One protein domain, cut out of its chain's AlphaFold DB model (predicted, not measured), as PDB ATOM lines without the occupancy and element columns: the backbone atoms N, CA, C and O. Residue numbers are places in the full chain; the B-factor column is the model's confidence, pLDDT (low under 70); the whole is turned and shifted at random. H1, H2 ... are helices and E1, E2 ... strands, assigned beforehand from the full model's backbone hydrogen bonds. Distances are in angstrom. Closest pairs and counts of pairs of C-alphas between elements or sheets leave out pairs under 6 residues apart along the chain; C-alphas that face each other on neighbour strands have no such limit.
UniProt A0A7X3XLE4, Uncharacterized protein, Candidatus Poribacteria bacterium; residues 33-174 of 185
ATOM      1  N   THR A  33      25.352  10.685  55.334       87.12
ATOM      2  CA  THR A  33      24.258  10.417  56.260       87.12
ATOM      3  C   THR A  33      24.706   9.399  57.289       87.12
ATOM      4  O   THR A  33      25.381   8.418  56.974       87.12
ATOM      5  N   PHE A  34      24.363   9.653  58.542       88.25
ATOM      6  CA  PHE A  34      24.550   8.695  59.620       88.25
ATOM      7  C   PHE A  34      23.491   8.916  60.691       88.25
ATOM      8  O   PHE A  34      22.642   9.801  60.586       88.25
ATOM      9  N   THR A  35      23.517   8.069  61.708       91.00
ATOM     10  CA  THR A  35      22.567   8.122  62.807       91.00
ATOM     11  C   THR A  35      23.321   8.364  64.101       91.00
ATOM     12  O   THR A  35      24.350   7.733  64.345       91.00
ATOM     13  N   LEU A  36      22.823   9.287  64.913       89.50
ATOM     14  CA  LEU A  36      23.359   9.562  66.237       89.50
ATOM     15  C   LEU A  36      22.809   8.545  67.237       89.50
ATOM     16  O   LEU A  36      21.637   8.167  67.180       89.50
ATOM     17  N   ARG A  37      23.663   8.101  68.162       90.38
ATOM     18  CA  ARG A  37      23.214   7.468  69.407       90.38
ATOM     19  C   ARG A  37      22.795   8.563  70.386       90.38
ATOM     20  O   ARG A  37      23.178   9.714  70.212       90.38
ATOM     21  N   GLU A  38      22.089   8.202  71.455       90.62
ATOM     22  CA  GLU A  38      21.626   9.178  72.454       90.62
ATOM     23  C   GLU A  38      22.771  10.031  73.013       90.62
ATOM     24  O   GLU A  38      22.700  11.253  72.959       90.62
ATOM     25  N   ALA A  39      23.872   9.398  73.429       88.44
ATOM     26  CA  ALA A  39      25.054  10.112  73.910       88.44
ATOM     27  C   ALA A  39      25.647  11.056  72.850       88.44
ATOM     28  O   ALA A  39      26.155  12.121  73.185       88.44
ATOM     29  N   ASP A  40      25.564  10.675  71.572       88.25
ATOM     30  CA  ASP A  40      26.090  11.487  70.481       88.25
ATOM     31  C   ASP A  40      25.180  12.689  70.167       88.25
ATOM     32  O   ASP A  40      25.655  13.746  69.762       88.25
ATOM     33  N   PHE A  41      23.869  12.517  70.355       90.88
ATOM     34  CA  PHE A  41      22.857  13.562  70.238       90.88
ATOM     35  C   PHE A  41      22.934  14.564  71.395       90.88
ATOM     36  O   PHE A  41      22.884  15.770  71.164       90.88
ATOM     37  N   ASP A  42      23.120  14.069  72.617       89.88
ATOM     38  CA  ASP A  42      23.329  14.877  73.818       89.88
ATOM     39  C   ASP A  42      24.567  15.776  73.709       89.88
ATOM     40  O   ASP A  42      24.516  16.932  74.130       89.88
ATOM     41  N   ASP A  43      25.646  15.258  73.110       87.12
ATOM     42  CA  ASP A  43      26.925  15.952  72.925       87.12
ATOM     43  C   ASP A  43      26.949  16.903  71.710       87.12
ATOM     44  O   ASP A  43      27.966  17.566  71.481       87.12
ATOM     45  N   LEU A  44      25.865  17.004  70.925       86.50
ATOM     46  CA  LEU A  44      25.787  17.980  69.834       86.50
ATOM     47  C   LEU A  44      25.971  19.390  70.386       86.50
ATOM     48  O   LEU A  44      25.266  19.801  71.310       86.50
ATOM     49  N   VAL A  45      26.879  20.156  69.778       81.56
ATOM     50  CA  VAL A  45      27.037  21.567  70.115       81.56
ATOM     51  C   VAL A  45      25.808  22.312  69.620       81.56
ATOM     52  O   VAL A  45      25.586  22.471  68.417       81.56
ATOM     53  N   PHE A  46      25.015  22.749  70.587       77.62
ATOM     54  CA  PHE A  46      23.828  23.545  70.397       77.62
ATOM     55  C   PHE A  46      24.243  25.014  70.399       77.62
ATOM     56  O   PHE A  46      24.462  25.611  71.449       77.62
ATOM     57  N   MET A  47      24.355  25.579  69.197       66.44
ATOM     58  CA  MET A  47      24.492  27.015  68.942       66.44
ATOM     59  C   MET A  47      25.667  27.739  69.646       66.44
ATOM     60  O   MET A  47      25.637  28.085  70.829       66.44
ATOM     61  N   GLU A  48      26.646  28.166  68.852       51.50
ATOM     62  CA  GLU A  48      27.559  29.260  69.168       51.50
ATOM     63  C   GLU A  48      27.735  30.132  67.910       51.50
ATOM     64  O   GLU A  48      27.875  29.615  66.803       51.50
ATOM     65  N   ALA A  49      27.671  31.454  68.117       39.09
ATOM     66  CA  ALA A  49      27.936  32.540  67.168       39.09
ATOM     67  C   ALA A  49      26.982  32.706  65.964       39.09
ATOM     68  O   ALA A  49      27.413  32.807  64.818       39.09
ATOM     69  N   ASN A  50      25.681  32.867  66.215       42.12
ATOM     70  CA  ASN A  50      24.947  33.862  65.428       42.12
ATOM     71  C   ASN A  50      24.627  35.027  66.363       42.12
ATOM     72  O   ASN A  50      23.600  35.032  67.045       42.12
ATOM     73  N   ASP A  51      25.567  35.969  66.453       39.84
ATOM     74  CA  ASP A  51      25.509  37.117  67.366       39.84
ATOM     75  C   ASP A  51      24.204  37.913  67.204       39.84
ATOM     76  O   ASP A  51      23.686  38.462  68.171       39.84
ATOM     77  N   ASN A  52      23.596  37.883  66.016       42.56
ATOM     78  CA  ASN A  52      22.362  38.606  65.715       42.56
ATOM     79  C   ASN A  52      21.106  38.035  66.393       42.56
ATOM     80  O   ASN A  52      20.173  38.790  66.655       42.56
ATOM     81  N   VAL A  53      21.059  36.729  66.687       44.03
ATOM     82  CA  VAL A  53      19.884  36.108  67.333       44.03
ATOM     83  C   VAL A  53      19.869  36.391  68.838       44.03
ATOM     84  O   VAL A  53      18.808  36.540  69.433       44.03
ATOM     85  N   TRP A  54      21.048  36.521  69.450       47.84
ATOM     86  CA  TRP A  54      21.202  36.589  70.905       47.84
ATOM     87  C   TRP A  54      21.600  37.968  71.446       47.84
ATOM     88  O   TRP A  54      21.448  38.206  72.647       47.84
ATOM     89  N   ALA A  55      22.070  38.894  70.598       49.41
ATOM     90  CA  ALA A  55      22.511  40.229  71.020       49.41
ATOM     91  C   ALA A  55      21.441  41.012  71.801       49.41
ATOM     92  O   ALA A  55      21.779  41.787  72.696       49.41
ATOM     93  N   ASN A  56      20.156  40.781  71.516       47.66
ATOM     94  CA  ASN A  56      19.059  41.490  72.177       47.66
ATOM     95  C   ASN A  56      18.655  40.890  73.534       47.66
ATOM     96  O   ASN A  56      17.999  41.574  74.315       47.66
ATOM     97  N   ASN A  57      19.076  39.660  73.858       54.81
ATOM     98  CA  ASN A  57      18.530  38.894  74.986       54.81
ATOM     99  C   ASN A  57      19.605  38.205  75.840       54.81
ATOM    100  O   ASN A  57      19.386  37.170  76.473       54.81
ATOM    101  N   GLN A  58      20.777  38.838  75.917       60.47
ATOM    102  CA  GLN A  58      21.987  38.330  76.563       60.47
ATOM    103  C   GLN A  58      21.774  37.769  77.984       60.47
ATOM    104  O   GLN A  58      22.486  36.855  78.369       60.47
ATOM    105  N   LYS A  59      20.797  38.250  78.768       65.00
ATOM    106  CA  LYS A  59      20.551  37.758  80.141       65.00
ATOM    107  C   LYS A  59      20.037  36.318  80.200       65.00
ATOM    108  O   LYS A  59      20.532  35.541  81.015       65.00
ATOM    109  N   LEU A  60      19.050  35.963  79.374       63.19
ATOM    110  CA  LEU A  60      18.523  34.595  79.327       63.19
ATOM    111  C   LEU A  60      19.554  33.659  78.685       63.19
ATOM    112  O   LEU A  60      19.769  32.546  79.157       63.19
ATOM    113  N   VAL A  61      20.281  34.163  77.686       59.81
ATOM    114  CA  VAL A  61      21.429  33.471  77.085       59.81
ATOM    115  C   VAL A  61      22.518  33.218  78.102       59.81
ATOM    116  O   VAL A  61      23.014  32.112  78.182       59.81
ATOM    117  N   ASP A  62      22.881  34.190  78.927       67.00
ATOM    118  CA  ASP A  62      23.910  34.001  79.944       67.00
ATOM    119  C   ASP A  62      23.458  33.002  81.023       67.00
ATOM    120  O   ASP A  62      24.287  32.280  81.583       67.00
ATOM    121  N   LEU A  63      22.149  32.915  81.291       69.31
ATOM    122  CA  LEU A  63      21.564  31.938  82.212       69.31
ATOM    123  C   LEU A  63      21.618  30.507  81.644       69.31
ATOM    124  O   LEU A  63      22.088  29.578  82.317       69.31
ATOM    125  N   LEU A  64      21.150  30.328  80.407       67.81
ATOM    126  CA  LEU A  64      21.058  29.028  79.736       67.81
ATOM    127  C   LEU A  64      22.401  28.579  79.134       67.81
ATOM    128  O   LEU A  64      22.688  27.391  79.053       67.81
ATOM    129  N   MET A  65      23.244  29.527  78.743       64.75
ATOM    130  CA  MET A  65      24.426  29.368  77.895       64.75
ATOM    131  C   MET A  65      25.534  30.387  78.282       64.75
ATOM    132  O   MET A  65      25.880  31.268  77.487       64.75
ATOM    133  N   PRO A  66      26.146  30.286  79.484       59.28
ATOM    134  CA  PRO A  66      27.175  31.232  79.933       59.28
ATOM    135  C   PRO A  66      28.334  31.369  78.932       59.28
ATOM    136  O   PRO A  66      28.747  30.382  78.319       59.28
ATOM    137  N   LYS A  67      28.888  32.581  78.780       57.94
ATOM    138  CA  LYS A  67      30.004  32.854  77.852       57.94
ATOM    139  C   LYS A  67      31.217  31.946  78.106       57.94
ATOM    140  O   LYS A  67      31.636  31.770  79.251       57.94
ATOM    141  N   GLY A  68      31.805  31.423  77.026       52.00
ATOM    142  CA  GLY A  68      33.071  30.683  77.057       52.00
ATOM    143  C   GLY A  68      32.980  29.247  77.582       52.00
ATOM    144  O   GLY A  68      33.994  28.703  78.009       52.00
ATOM    145  N   LYS A  69      31.797  28.625  77.586       53.28
ATOM    146  CA  LYS A  69      31.622  27.196  77.889       53.28
ATOM    147  C   LYS A  69      30.983  26.501  76.697       53.28
ATOM    148  O   LYS A  69      30.128  27.099  76.055       53.28
ATOM    149  N   SER A  70      31.395  25.256  76.429       56.47
ATOM    150  CA  SER A  70      30.688  24.391  75.476       56.47
ATOM    151  C   SER A  70      29.209  24.310  75.870       56.47
ATOM    152  O   SER A  70      28.881  24.389  77.055       56.47
ATOM    153  N   ARG A  71      28.334  24.270  74.865       72.81
ATOM    154  CA  ARG A  71      26.881  24.408  75.000       72.81
ATOM    155  C   ARG A  71      26.234  23.197  74.358       72.81
ATOM    156  O   ARG A  71      25.624  23.290  73.299       72.81
ATOM    157  N   THR A  72      26.491  22.025  74.916       82.44
ATOM    158  CA  THR A  72      25.902  20.799  74.377       82.44
ATOM    159  C   THR A  72      24.391  20.815  74.574       82.44
ATOM    160  O   THR A  72      23.874  21.464  75.491       82.44
ATOM    161  N   LEU A  73      23.666  20.095  73.722       87.88
ATOM    162  CA  LEU A  73      22.216  19.983  73.829       87.88
ATOM    163  C   LEU A  73      21.796  19.516  75.227       87.88
ATOM    164  O   LEU A  73      20.886  20.091  75.829       87.88
ATOM    165  N   LYS A  74      22.520  18.540  75.785       88.75
ATOM    166  CA  LYS A  74      22.299  18.058  77.147       88.75
ATOM    167  C   LYS A  74      22.422  19.170  78.189       88.75
ATOM    168  O   LYS A  74      21.545  19.307  79.038       88.75
ATOM    169  N   GLU A  75      23.492  19.961  78.147       85.06
ATOM    170  CA  GLU A  75      23.729  21.024  79.133       85.06
ATOM    171  C   GLU A  75      22.649  22.109  79.090       85.06
ATOM    172  O   GLU A  75      22.252  22.626  80.137       85.06
ATOM    173  N   VAL A  76      22.171  22.452  77.890       85.88
ATOM    174  CA  VAL A  76      21.080  23.419  77.709       85.88
ATOM    175  C   VAL A  76      19.780  22.866  78.290       85.88
ATOM    176  O   VAL A  76      19.110  23.551  79.065       85.88
ATOM    177  N   VAL A  77      19.451  21.610  77.988       90.62
ATOM    178  CA  VAL A  77      18.242  20.949  78.498       90.62
ATOM    179  C   VAL A  77      18.285  20.823  80.018       90.62
ATOM    180  O   VAL A  77      17.342  21.249  80.677       90.62
ATOM    181  N   ASP A  78      19.386  20.343  80.599       89.00
ATOM    182  CA  ASP A  78      19.542  20.225  82.056       89.00
ATOM    183  C   ASP A  78      19.277  21.569  82.771       89.00
ATOM    184  O   ASP A  78      18.710  21.605  83.865       89.00
ATOM    185  N   ARG A  79      19.664  22.696  82.158       86.88
ATOM    186  CA  ARG A  79      19.416  24.042  82.698       86.88
ATOM    187  C   ARG A  79      17.966  24.470  82.566       86.88
ATOM    188  O   ARG A  79      17.426  24.991  83.537       86.88
ATOM    189  N   ILE A  80      17.343  24.240  81.412       88.25
ATOM    190  CA  ILE A  80      15.912  24.500  81.211       88.25
ATOM    191  C   ILE A  80      15.104  23.742  82.267       88.25
ATOM    192  O   ILE A  80      14.294  24.334  82.974       88.25
ATOM    193  N   LEU A  81      15.394  22.453  82.452       89.50
ATOM    194  CA  LEU A  81      14.684  21.606  83.409       89.50
ATOM    195  C   LEU A  81      14.982  21.963  84.868       89.50
ATOM    196  O   LEU A  81      14.185  21.669  85.749       89.50
ATOM    197  N   LYS A  82      16.095  22.644  85.154       87.88
ATOM    198  CA  LYS A  82      16.334  23.222  86.481       87.88
ATOM    199  C   LYS A  82      15.423  24.421  86.763       87.88
ATOM    200  O   LYS A  82      15.062  24.637  87.918       87.88
ATOM    201  N   VAL A  83      15.099  25.213  85.739       84.38
ATOM    202  CA  VAL A  83      14.197  26.370  85.854       84.38
ATOM    203  C   VAL A  83      12.736  25.913  85.895       84.38
ATOM    204  O   VAL A  83      11.974  26.424  86.711       84.38
ATOM    205  N   TYR A  84      12.380  24.895  85.104       86.44
ATOM    206  CA  TYR A  84      11.014  24.375  84.967       86.44
ATOM    207  C   TYR A  84      10.931  22.857  85.283       86.44
ATOM    208  O   TYR A  84      10.660  22.046  84.396       86.44
ATOM    209  N   PRO A  85      11.180  22.421  86.537       80.81
ATOM    210  CA  PRO A  85      11.413  21.007  86.888       80.81
ATOM    211  C   PRO A  85      10.185  20.087  86.889       80.81
ATOM    212  O   PRO A  85      10.338  18.870  86.999       80.81
ATOM    213  N   HIS A  86       8.970  20.634  86.816       80.44
ATOM    214  CA  HIS A  86       7.719  19.872  86.975       80.44
ATOM    215  C   HIS A  86       6.689  20.163  85.888       80.44
ATOM    216  O   HIS A  86       5.508  19.849  86.028       80.44
ATOM    217  N   GLU A  87       7.130  20.799  84.816       88.31
ATOM    218  CA  GLU A  87       6.255  21.186  83.731       88.31
ATOM    219  C   GLU A  87       6.225  20.130  82.636       88.31
ATOM    220  O   GLU A  87       7.157  19.348  82.478       88.31
ATOM    221  N   SER A  88       5.141  20.101  81.862       92.94
ATOM    222  CA  SER A  88       5.136  19.325  80.626       92.94
ATOM    223  C   SER A  88       5.983  20.038  79.566       92.94
ATOM    224  O   SER A  88       6.075  21.268  79.601       92.94
ATOM    225  N   PRO A  89       6.544  19.322  78.572       92.62
ATOM    226  CA  PRO A  89       7.350  19.943  77.520       92.62
ATOM    227  C   PRO A  89       6.694  21.166  76.861       92.62
ATOM    228  O   PRO A  89       7.355  22.164  76.597       92.62
ATOM    229  N   ILE A  90       5.376  21.119  76.637       94.19
ATOM    230  CA  ILE A  90       4.625  22.226  76.030       94.19
ATOM    231  C   ILE A  90       4.600  23.459  76.946       94.19
ATOM    232  O   ILE A  90       4.724  24.574  76.448       94.19
ATOM    233  N   GLN A  91       4.442  23.285  78.265       94.50
ATOM    234  CA  GLN A  91       4.451  24.410  79.212       94.50
ATOM    235  C   GLN A  91       5.847  25.029  79.328       94.50
ATOM    236  O   GLN A  91       5.961  26.247  79.225       94.50
ATOM    237  N   VAL A  92       6.895  24.194  79.357       93.38
ATOM    238  CA  VAL A  92       8.291  24.657  79.336       93.38
ATOM    239  C   VAL A  92       8.529  25.600  78.157       93.38
ATOM    240  O   VAL A  92       9.024  26.712  78.331       93.38
ATOM    241  N   PHE A  93       8.149  25.188  76.942       93.19
ATOM    242  CA  PHE A  93       8.354  26.032  75.764       93.19
ATOM    243  C   PHE A  93       7.400  27.217  75.691       93.19
ATOM    244  O   PHE A  93       7.783  28.245  75.142       93.19
ATOM    245  N   LYS A  94       6.198  27.113  76.264       93.69
ATOM    246  CA  LYS A  94       5.297  28.257  76.391       93.69
ATOM    247  C   LYS A  94       5.942  29.356  77.241       93.69
ATOM    248  O   LYS A  94       6.036  30.480  76.760       93.69
ATOM    249  N   HIS A  95       6.445  29.035  78.432       90.38
ATOM    250  CA  HIS A  95       7.112  30.021  79.290       90.38
ATOM    251  C   HIS A  95       8.386  30.570  78.656       90.38
ATOM    252  O   HIS A  95       8.557  31.783  78.591       90.38
ATOM    253  N   LEU A  96       9.221  29.705  78.072       86.94
ATOM    254  CA  LEU A  96      10.396  30.164  77.332       86.94
ATOM    255  C   LEU A  96      10.031  31.104  76.171       86.94
ATOM    256  O   LEU A  96      10.773  32.044  75.918       86.94
ATOM    257  N   SER A  97       8.905  30.880  75.479       88.38
ATOM    258  CA  SER A  97       8.438  31.760  74.394       88.38
ATOM    259  C   SER A  97       7.854  33.091  74.878       88.38
ATOM    260  O   SER A  97       7.904  34.078  74.148       88.38
ATOM    261  N   GLU A  98       7.307  33.127  76.097       87.00
ATOM    262  CA  GLU A  98       6.847  34.360  76.752       87.00
ATOM    263  C   GLU A  98       8.045  35.227  77.174       87.00
ATOM    264  O   GLU A  98       7.981  36.454  77.075       87.00
ATOM    265  N   ASP A  99       9.140  34.585  77.588       81.12
ATOM    266  CA  ASP A  99      10.385  35.245  77.983       81.12
ATOM    267  C   ASP A  99      11.264  35.643  76.779       81.12
ATOM    268  O   ASP A  99      11.980  36.645  76.842       81.12
ATOM    269  N   GLU A 100      11.234  34.871  75.685       78.56
ATOM    270  CA  GLU A 100      12.128  35.023  74.531       78.56
ATOM    271  C   GLU A 100      11.504  34.513  73.215       78.56
ATOM    272  O   GLU A 100      11.166  33.336  73.064       78.56
ATOM    273  N   SER A 101      11.447  35.384  72.201       79.88
ATOM    274  CA  SER A 101      10.776  35.104  70.924       79.88
ATOM    275  C   SER A 101      11.455  34.015  70.098       79.88
ATOM    276  O   SER A 101      10.784  33.331  69.328       79.88
ATOM    277  N   TRP A 102      12.758  33.780  70.278       80.94
ATOM    278  CA  TRP A 102      13.432  32.653  69.625       80.94
ATOM    279  C   TRP A 102      12.765  31.304  69.957       80.94
ATOM    280  O   TRP A 102      12.607  30.450  69.083       80.94
ATOM    281  N   PHE A 103      12.285  31.121  71.193       86.50
ATOM    282  CA  PHE A 103      11.613  29.885  71.601       86.50
ATOM    283  C   PHE A 103      10.172  29.766  71.093       86.50
ATOM    284  O   PHE A 103       9.580  28.697  71.250       86.50
ATOM    285  N   GLU A 104       9.609  30.783  70.432       87.12
ATOM    286  CA  GLU A 104       8.295  30.675  69.785       87.12
ATOM    287  C   GLU A 104       8.278  29.510  68.783       87.12
ATOM    288  O   GLU A 104       7.335  28.716  68.755       87.12
ATOM    289  N   GLY A 105       9.374  29.315  68.038       87.38
ATOM    290  CA  GLY A 105       9.544  28.158  67.160       87.38
ATOM    291  C   GLY A 105       9.476  26.827  67.916       87.38
ATOM    292  O   GLY A 105       8.791  25.901  67.478       87.38
ATOM    293  N   CYS A 106      10.128  26.732  69.079       91.31
ATOM    294  CA  CYS A 106      10.057  25.547  69.937       91.31
ATOM    295  C   CYS A 106       8.640  25.307  70.463       91.31
ATOM    296  O   CYS A 106       8.170  24.170  70.437       91.31
ATOM    297  N   PHE A 107       7.941  26.359  70.896       94.00
ATOM    298  CA  PHE A 107       6.569  26.255  71.385       94.00
ATOM    299  C   PHE A 107       5.627  25.727  70.297       94.00
ATOM    300  O   PHE A 107       4.943  24.720  70.511       94.00
ATOM    301  N   LEU A 108       5.661  26.328  69.105       93.12
ATOM    302  CA  LEU A 108       4.845  25.910  67.963       93.12
ATOM    303  C   LEU A 108       5.108  24.455  67.558       93.12
ATOM    304  O   LEU A 108       4.164  23.719  67.263       93.12
ATOM    305  N   ILE A 109       6.375  24.026  67.572       93.12
ATOM    306  CA  ILE A 109       6.751  22.635  67.297       93.12
ATOM    307  C   ILE A 109       6.215  21.719  68.401       93.12
ATOM    308  O   ILE A 109       5.542  20.736  68.093       93.12
ATOM    309  N   SER A 110       6.456  22.052  69.674       93.62
ATOM    310  CA  SER A 110       6.121  21.208  70.831       93.62
ATOM    311  C   SER A 110       4.644  20.819  70.899       93.62
ATOM    312  O   SER A 110       4.323  19.690  71.260       93.62
ATOM    313  N   ALA A 111       3.743  21.711  70.480       90.44
ATOM    314  CA  ALA A 111       2.302  21.481  70.519       90.44
ATOM    315  C   ALA A 111       1.828  20.326  69.614       90.44
ATOM    316  O   ALA A 111       0.728  19.807  69.806       90.44
ATOM    317  N   ARG A 112       2.620  19.942  68.605       88.62
ATOM    318  CA  ARG A 112       2.292  18.876  67.638       88.62
ATOM    319  C   ARG A 112       3.443  17.896  67.429       88.62
ATOM    320  O   ARG A 112       3.458  17.171  66.436       88.62
ATOM    321  N   PHE A 113       4.425  17.917  68.320       91.38
ATOM    322  CA  PHE A 113       5.638  17.143  68.147       91.38
ATOM    323  C   PHE A 113       5.382  15.665  68.456       91.38
ATOM    324  O   PHE A 113       4.916  15.327  69.541       91.38
ATOM    325  N   ASP A 114       5.696  14.786  67.502       88.31
ATOM    326  CA  ASP A 114       5.742  13.342  67.732       88.31
ATOM    327  C   ASP A 114       7.210  12.937  67.963       88.31
ATOM    328  O   ASP A 114       7.997  12.969  67.010       88.31
ATOM    329  N   PRO A 115       7.607  12.546  69.191       83.75
ATOM    330  CA  PRO A 115       8.990  12.181  69.505       83.75
ATOM    331  C   PRO A 115       9.488  10.950  68.736       83.75
ATOM    332  O   PRO A 115      10.693  10.712  68.664       83.75
ATOM    333  N   ARG A 116       8.593  10.190  68.094       84.25
ATOM    334  CA  ARG A 116       8.951   9.060  67.226       84.25
ATOM    335  C   ARG A 116       9.339   9.501  65.812       84.25
ATOM    336  O   ARG A 116       9.890   8.703  65.060       84.25
ATOM    337  N   LEU A 117       9.053  10.752  65.438       81.44
ATOM    338  CA  LEU A 117       9.220  11.306  64.088       81.44
ATOM    339  C   LEU A 117      10.070  12.587  64.096       81.44
ATOM    340  O   LEU A 117       9.721  13.589  63.476       81.44
ATOM    341  N   MET A 118      11.212  12.547  64.781       84.81
ATOM    342  CA  MET A 118      12.129  13.684  64.931       84.81
ATOM    343  C   MET A 118      12.601  14.287  63.587       84.81
ATOM    344  O   MET A 118      12.773  15.504  63.469       84.81
ATOM    345  N   GLY A 119      12.738  13.446  62.558       84.00
ATOM    346  CA  GLY A 119      13.205  13.841  61.229       84.00
ATOM    347  C   GLY A 119      14.728  13.819  61.110       84.00
ATOM    348  O   GLY A 119      15.397  13.012  61.756       84.00
ATOM    349  N   GLU A 120      15.266  14.670  60.236       89.88
ATOM    350  CA  GLU A 120      16.705  14.794  59.992       89.88
ATOM    351  C   GLU A 120      17.247  16.119  60.544       89.88
ATOM    352  O   GLU A 120      16.571  17.157  60.500       89.88
ATOM    353  N   LEU A 121      18.478  16.078  61.055       90.38
ATOM    354  CA  LEU A 121      19.254  17.268  61.417       90.38
ATOM    355  C   LEU A 121      20.363  17.529  60.409       90.38
ATOM    356  O   LEU A 121      20.909  16.588  59.827       90.38
ATOM    357  N   LEU A 122      20.755  18.795  60.277       86.81
ATOM    358  CA  LEU A 122      21.975  19.156  59.562       86.81
ATOM    359  C   LEU A 122      23.089  19.411  60.569       86.81
ATOM    360  O   LEU A 122      22.926  20.194  61.503       86.81
ATOM    361  N   VAL A 123      24.227  18.751  60.370       85.19
ATOM    362  CA  VAL A 123      25.395  18.898  61.240       85.19
ATOM    363  C   VAL A 123      26.658  19.220  60.447       85.19
ATOM    364  O   VAL A 123      26.799  18.862  59.274       85.19
ATOM    365  N   ARG A 124      27.615  19.879  61.103       80.12
ATOM    366  CA  ARG A 124      28.936  20.210  60.540       80.12
ATOM    367  C   ARG A 124      30.057  19.967  61.550       80.12
ATOM    368  O   ARG A 124      29.783  19.948  62.750       80.12
ATOM    369  N   PRO A 125      31.322  19.815  61.116       76.12
ATOM    370  CA  PRO A 125      32.448  19.741  62.037       76.12
ATOM    371  C   PRO A 125      32.567  21.009  62.889       76.12
ATOM    372  O   PRO A 125      32.558  22.125  62.372       76.12
ATOM    373  N   LEU A 126      32.788  20.831  64.187       68.88
ATOM    374  CA  LEU A 126      33.040  21.913  65.137       68.88
ATOM    375  C   LEU A 126      34.363  22.637  64.860       68.88
ATOM    376  O   LEU A 126      34.479  23.822  65.131       68.88
ATOM    377  N   ALA A 127      35.337  21.950  64.251       60.31
ATOM    378  CA  ALA A 127      36.603  22.536  63.799       60.31
ATOM    379  C   ALA A 127      36.438  23.686  62.779       60.31
ATOM    380  O   ALA A 127      37.407  24.393  62.517       60.31
ATOM    381  N   ALA A 128      35.240  23.874  62.212       53.25
ATOM    382  CA  ALA A 128      34.895  25.014  61.364       53.25
ATOM    383  C   ALA A 128      34.437  26.264  62.155       53.25
ATOM    384  O   ALA A 128      34.049  27.252  61.538       53.25
ATOM    385  N   TYR A 129      34.430  26.226  63.491       53.22
ATOM    386  CA  TYR A 129      34.115  27.353  64.377       53.22
ATOM    387  C   TYR A 129      35.267  27.623  65.353       53.22
ATOM    388  O   TYR A 129      36.155  26.781  65.523       53.22
ATOM    389  N   GLU A 130      35.272  28.805  65.984       48.69
ATOM    390  CA  GLU A 130      36.253  29.142  67.021       48.69
ATOM    391  C   GLU A 130      36.306  28.045  68.091       48.69
ATOM    392  O   GLU A 130      35.290  27.470  68.480       48.69
ATOM    393  N   LYS A 131      37.524  27.692  68.516       47.41
ATOM    394  CA  LYS A 131      37.766  26.545  69.396       47.41
ATOM    395  C   LYS A 131      36.944  26.702  70.683       47.41
ATOM    396  O   LYS A 131      37.246  27.615  71.455       47.41
ATOM    397  N   PRO A 132      35.987  25.806  70.976       47.59
ATOM    398  CA  PRO A 132      35.271  25.868  72.240       47.59
ATOM    399  C   PRO A 132      36.269  25.690  73.385       47.59
ATOM    400  O   PRO A 132      37.198  24.879  73.300       47.59
ATOM    401  N   ALA A 133      36.066  26.420  74.483       43.16
ATOM    402  CA  ALA A 133      36.944  26.353  75.651       43.16
ATOM    403  C   ALA A 133      37.042  24.936  76.249       43.16
ATOM    404  O   ALA A 133      38.013  24.620  76.939       43.16
ATOM    405  N   HIS A 134      36.043  24.079  76.002       42.81
ATOM    406  CA  HIS A 134      36.011  22.667  76.388       42.81
ATOM    407  C   HIS A 134      35.674  21.834  75.147       42.81
ATOM    408  O   HIS A 134      34.682  22.111  74.476       42.81
ATOM    409  N   SER A 135      36.504  20.843  74.812       45.56
ATOM    410  CA  SER A 135      36.284  19.989  73.640       45.56
ATOM    411  C   SER A 135      35.210  18.936  73.946       45.56
ATOM    412  O   SER A 135      35.484  18.045  74.756       45.56
ATOM    413  N   PRO A 136      34.013  18.994  73.333       53.38
ATOM    414  CA  PRO A 136      33.043  17.909  73.454       53.38
ATOM    415  C   PRO A 136      33.617  16.621  72.848       53.38
ATOM    416  O   PRO A 136      34.484  16.664  71.968       53.38
ATOM    417  N   LYS A 137      33.142  15.458  73.316       52.53
ATOM    418  CA  LYS A 137      33.594  14.151  72.802       52.53
ATOM    419  C   LYS A 137      33.253  13.979  71.321       52.53
ATOM    420  O   LYS A 137      33.993  13.303  70.607       52.53
ATOM    421  N   ILE A 138      32.176  14.622  70.863       57.19
ATOM    422  CA  ILE A 138      31.771  14.679  69.461       57.19
ATOM    423  C   ILE A 138      31.881  16.102  68.940       57.19
ATOM    424  O   ILE A 138      31.354  17.050  69.505       57.19
ATOM    425  N   GLN A 139      32.586  16.239  67.820       70.56
ATOM    426  CA  GLN A 139      32.908  17.517  67.195       70.56
ATOM    427  C   GLN A 139      31.852  17.909  66.155       70.56
ATOM    428  O   GLN A 139      32.219  18.244  65.030       70.56
ATOM    429  N   PHE A 140      30.560  17.838  66.490       79.19
ATOM    430  CA  PHE A 140      29.494  18.264  65.581       79.19
ATOM    431  C   PHE A 140      28.710  19.447  66.134       79.19
ATOM    432  O   PHE A 140      28.290  19.459  67.287       79.19
ATOM    433  N   TYR A 141      28.523  20.431  65.267       80.00
ATOM    434  CA  TYR A 141      27.664  21.581  65.469       80.00
ATOM    435  C   TYR A 141      26.329  21.366  64.760       80.00
ATOM    436  O   TYR A 141      26.317  20.849  63.638       80.00
ATOM    437  N   LEU A 142      25.237  21.780  65.402       82.50
ATOM    438  CA  LEU A 142      23.891  21.732  64.841       82.50
ATOM    439  C   LEU A 142      23.634  22.931  63.911       82.50
ATOM    440  O   LEU A 142      23.305  24.027  64.361       82.50
ATOM    441  N   GLU A 143      23.783  22.706  62.606       79.06
ATOM    442  CA  GLU A 143      23.595  23.731  61.570       79.06
ATOM    443  C   GLU A 143      22.112  24.083  61.404       79.06
ATOM    444  O   GLU A 143      21.739  25.253  61.430       79.06
ATOM    445  N   ASP A 144      21.255  23.063  61.306       82.31
ATOM    446  CA  ASP A 144      19.806  23.224  61.185       82.31
ATOM    447  C   ASP A 144      19.049  22.165  61.993       82.31
ATOM    448  O   ASP A 144      19.519  21.047  62.223       82.31
ATOM    449  N   GLY A 145      17.840  22.533  62.415       87.19
ATOM    450  CA  GLY A 145      16.976  21.727  63.267       87.19
ATOM    451  C   GLY A 145      17.131  22.019  64.760       87.19
ATOM    452  O   GLY A 145      16.649  21.228  65.565       87.19
ATOM    453  N   ASN A 146      17.731  23.156  65.136       86.19
ATOM    454  CA  ASN A 146      17.928  23.590  66.527       86.19
ATOM    455  C   ASN A 146      16.647  23.502  67.374       86.19
ATOM    456  O   ASN A 146      16.627  22.799  68.383       86.19
ATOM    457  N   HIS A 147      15.548  24.122  66.932       89.19
ATOM    458  CA  HIS A 147      14.280  24.064  67.668       89.19
ATOM    459  C   HIS A 147      13.758  22.624  67.822       89.19
ATOM    460  O   HIS A 147      13.329  22.235  68.903       89.19
ATOM    461  N   ARG A 148      13.835  21.798  66.763       92.12
ATOM    462  CA  ARG A 148      13.385  20.393  66.812       92.12
ATOM    463  C   ARG A 148      14.244  19.551  67.748       92.12
ATOM    464  O   ARG A 148      13.697  18.759  68.506       92.12
ATOM    465  N   ALA A 149      15.564  19.720  67.703       93.06
ATOM    466  CA  ALA A 149      16.490  19.008  68.573       93.06
ATOM    467  C   ALA A 149      16.237  19.356  70.043       93.06
ATOM    468  O   ALA A 149      16.150  18.454  70.873       93.06
ATOM    469  N   LEU A 150      16.036  20.642  70.351       92.44
ATOM    470  CA  LEU A 150      15.732  21.077  71.709       92.44
ATOM    471  C   LEU A 150      14.389  20.538  72.202       92.44
ATOM    472  O   LEU A 150      14.321  19.998  73.304       92.44
ATOM    473  N   VAL A 151      13.339  20.631  71.378       93.88
ATOM    474  CA  VAL A 151      12.027  20.053  71.704       93.88
ATOM    475  C   VAL A 151      12.156  18.559  71.961       93.88
ATOM    476  O   VAL A 151      11.722  18.087  73.008       93.88
ATOM    477  N   TYR A 152      12.813  17.825  71.065       95.31
ATOM    478  CA  TYR A 152      12.992  16.390  71.225       95.31
ATOM    479  C   TYR A 152      13.717  16.036  72.523       95.31
ATOM    480  O   TYR A 152      13.250  15.184  73.275       95.31
ATOM    481  N   ALA A 153      14.814  16.731  72.825       93.88
ATOM    482  CA  ALA A 153      15.589  16.480  74.029       93.88
ATOM    483  C   ALA A 153      14.790  16.766  75.311       93.88
ATOM    484  O   ALA A 153      14.856  15.984  76.254       93.88
ATOM    485  N   VAL A 154      13.970  17.822  75.344       93.88
ATOM    486  CA  VAL A 154      13.070  18.092  76.480       93.88
ATOM    487  C   VAL A 154      12.008  16.995  76.629       93.88
ATOM    488  O   VAL A 154      11.773  16.529  77.744       93.88
ATOM    489  N   PHE A 155      11.407  16.526  75.529       93.88
ATOM    490  CA  PHE A 155      10.447  15.412  75.549       93.88
ATOM    491  C   PHE A 155      11.071  14.116  76.086       93.88
ATOM    492  O   PHE A 155      10.483  13.475  76.953       93.88
ATOM    493  N   LEU A 156      12.282  13.763  75.644       92.62
ATOM    494  CA  LEU A 156      13.000  12.584  76.145       92.62
ATOM    495  C   LEU A 156      13.199  12.616  77.665       92.62
ATOM    496  O   LEU A 156      13.130  11.582  78.321       92.62
ATOM    497  N   ARG A 157      13.449  13.801  78.236       91.12
ATOM    498  CA  ARG A 157      13.724  13.950  79.672       91.12
ATOM    499  C   ARG A 157      12.468  14.033  80.536       91.12
ATOM    500  O   ARG A 157      12.494  13.534  81.655       91.12
ATOM    501  N   LEU A 158      11.402  14.670  80.053       90.62
ATOM    502  CA  LEU A 158      10.194  14.930  80.849       90.62
ATOM    503  C   LEU A 158       9.047  13.949  80.599       90.62
ATOM    504  O   LEU A 158       8.170  13.819  81.447       90.62
ATOM    505  N   SER A 159       9.013  13.291  79.442       85.19
ATOM    506  CA  SER A 159       7.937  12.365  79.064       85.19
ATOM    507  C   SER A 159       8.360  10.895  79.119       85.19
ATOM    508  O   SER A 159       7.598  10.040  78.687       85.19
ATOM    509  N   GLU A 160       9.557  10.604  79.650       78.69
ATOM    510  CA  GLU A 160      10.140   9.250  79.732       78.69
ATOM    511  C   GLU A 160      10.143   8.510  78.378       78.69
ATOM    512  O   GLU A 160      10.059   7.283  78.300       78.69
ATOM    513  N   GLU A 161      10.235   9.271  77.286       84.94
ATOM    514  CA  GLU A 161      10.191   8.731  75.933       84.94
ATOM    515  C   GLU A 161      11.455   7.926  75.627       84.94
ATOM    516  O   GLU A 161      12.577   8.311  75.963       84.94
ATOM    517  N   THR A 162      11.285   6.803  74.930       88.75
ATOM    518  CA  THR A 162      12.428   5.991  74.506       88.75
ATOM    519  C   THR A 162      13.152   6.672  73.352       88.75
ATOM    520  O   THR A 162      12.552   6.924  72.301       88.75
ATOM    521  N   TYR A 163      14.459   6.892  73.516       90.81
ATOM    522  CA  TYR A 163      15.308   7.450  72.470       90.81
ATOM    523  C   TYR A 163      15.161   6.690  71.147       90.81
ATOM    524  O   TYR A 163      15.289   5.465  71.084       90.81
ATOM    525  N   GLN A 164      14.924   7.445  70.080       87.69
ATOM    526  CA  GLN A 164      14.910   6.976  68.708       87.69
ATOM    527  C   GLN A 164      16.158   7.516  68.006       87.69
ATOM    528  O   GLN A 164      16.419   8.719  68.072       87.69
ATOM    529  N   PRO A 165      16.935   6.656  67.327       87.44
ATOM    530  CA  PRO A 165      18.142   7.080  66.634       87.44
ATOM    531  C   PRO A 165      17.882   8.224  65.640       87.44
ATOM    532  O   PRO A 165      17.106   8.084  64.693       87.44
ATOM    533  N   VAL A 166      18.554   9.359  65.851       90.62
ATOM    534  CA  VAL A 166      18.359  10.578  65.051       90.62
ATOM    535  C   VAL A 166      19.206  10.521  63.788       90.62
ATOM    536  O   VAL A 166      20.430  10.397  63.858       90.62
ATOM    537  N   ARG A 167      18.572  10.631  62.620       90.94
ATOM    538  CA  ARG A 167      19.276  10.729  61.336       90.94
ATOM    539  C   ARG A 167      19.867  12.122  61.166       90.94
ATOM    540  O   ARG A 167      19.202  13.121  61.430       90.94
ATOM    541  N   VAL A 168      21.096  12.185  60.673       90.75
ATOM    542  CA  VAL A 168      21.768  13.450  60.387       90.75
ATOM    543  C   VAL A 168      22.381  13.451  59.000       90.75
ATOM    544  O   VAL A 168      22.898  12.435  58.531       90.75
ATOM    545  N   ILE A 169      22.327  14.617  58.365       88.94
ATOM    546  CA  ILE A 169      23.040  14.932  57.137       88.94
ATOM    547  C   ILE A 169      24.242  15.783  57.530       88.94
ATOM    548  O   ILE A 169      24.120  16.850  58.131       88.94
ATOM    549  N   PHE A 170      25.417  15.290  57.185       84.19
ATOM    550  CA  PHE A 170      26.688  15.926  57.446       84.19
ATOM    551  C   PHE A 170      27.288  16.463  56.158       84.19
ATOM    552  O   PHE A 170      27.390  15.731  55.173       84.19
ATOM    553  N   SER A 171      27.777  17.698  56.215       74.81
ATOM    554  CA  SER A 171      28.721  18.229  55.237       74.81
ATOM    555  C   SER A 171      29.889  18.911  55.941       74.81
ATOM    556  O   SER A 171      29.748  19.475  57.029       74.81
ATOM    557  N   LYS A 172      31.060  18.870  55.299       67.50
ATOM    558  CA  LYS A 172      32.220  19.686  55.688       67.50
ATOM    559  C   LYS A 172      32.096  21.138  55.221       67.50
ATOM    560  O   LYS A 172      32.798  21.987  55.757       67.50
ATOM    561  N   ASP A 173      31.238  21.392  54.237       65.44
ATOM    562  CA  ASP A 173      31.055  22.688  53.593       65.44
ATOM    563  C   ASP A 173      29.564  22.924  53.310       65.44
ATOM    564  O   ASP A 173      28.900  22.094  52.685       65.44
ATOM    565  N   TRP A 174      29.040  24.042  53.805       64.38
ATOM    566  CA  TRP A 174      27.668  24.500  53.574       64.38
ATOM    567  C   TRP A 174      27.629  25.876  52.887       64.38
ATOM    568  O   TRP A 174      26.571  26.495  52.798       64.38
TER     569      TRP A 174
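Overview. This is residues 33 to 174 of the 185 residues of an uncharacterized protein of Candidatus Poribacteria bacterium (UniProt A0A7X3XLE4). What is the main picture? Helix H7 forms the core of a cluster of helices: H4 packs on it, and so does the helical hairpin of H5 and H6, while its residues 146 to 149 graze a small, strongly twisted sheet of four strands. H2 and H3 lie away from that sheet. What is it made of? The printed part has 142 residues, with seven named helices and four strands in the order E1 H1 H2 H3 H4 H5 H6 E2 E3 H7 E4; the class is mixed, and the mixed sheet runs E1 E4 E2 E3. How spread out is it? It is compact and rounded, with a radius of gyration of the C-alphas of 14.4 A and spans of 37 by 34 by 23 A.

Along the chain. Where does the printed part begin? E1, residues 33 to 36, starts with C-alpha 33 at (24.258, 10.417, 56.260). Which helices follow? They are H1, residues 38 to 42, H2, 51 to 54, H3, 58 to 64, H4, 73 to 83 and 15.8 A long, H5, 89 to 99 and 15.6 A, and H6, 101 to 110 and 14.7 A. What comes last? E2, residues 120 to 125, spans 16.6 A, and E3 holds 140 to 144. H7, residues 146 to 158, spans 18.4 A from C-alpha 146 at (17.928, 23.590, 66.527), and E4, 166 to 170, ends with C-alpha 170 at (26.688, 15.926, 57.446).

Arrangement. How do the strands pair? E1 and E4 are antiparallel, with N 36 and O 166 at 2.8 A; E4 and E2 are parallel, with N 169 and O 121 at 2.8 A. E2 and E3 form an antiparallel hairpin, with N 143 and O 122 at 2.9 A. What touches H7? H4 touches its residues 149 to 154 alone, at a steep tilt of 59 degrees, the same way, with C-alphas of Val 77 and Val 154 closest at 6.2 A; H6 touches its residues 147 to 151 alone, with C-alphas of Cys 106 and His 147 closest at 5.0 A. H5 touches it too, with C-alphas of Pro 89 and Phe 155 closest at 5.8 A. How do the other helices stand? H5 and H6 touch at a shallow tilt of 17 degrees, opposite ways, with C-alphas of Ser 97 and Phe 103 closest at 4.6 A. H1, on the sheet but over none of its strands, only just touches H4, with 3 pairs of C-alphas within 8 A and those of Asp 42 and Lys 74 closest at 4.7 A; H3 only just touches H4, also with 3 pairs, those of Leu 64 and Val 76 closest at 6.0 A, and H2 touches no helix. Are the helix backbones complete? Every O i to N i+4 pair is within hydrogen-bond range in H1, H3, H4, H5 and H7, against 4 of 6 in H6, and H2 is too short for one.

Size, cuts and confidence. How large is it? The two C-alphas farthest apart, those of His 86 and Asp 173, are 40.8 A apart. Is anything cut or long? The printed part has no cut, and the one long link is E2 to E3, residues 126 to 139. Where is confidence low? The pLDDT is under 70 at residues 47 to 70, 126 to 138 and 172 to 174, with a mean of 78.2 over the printed part.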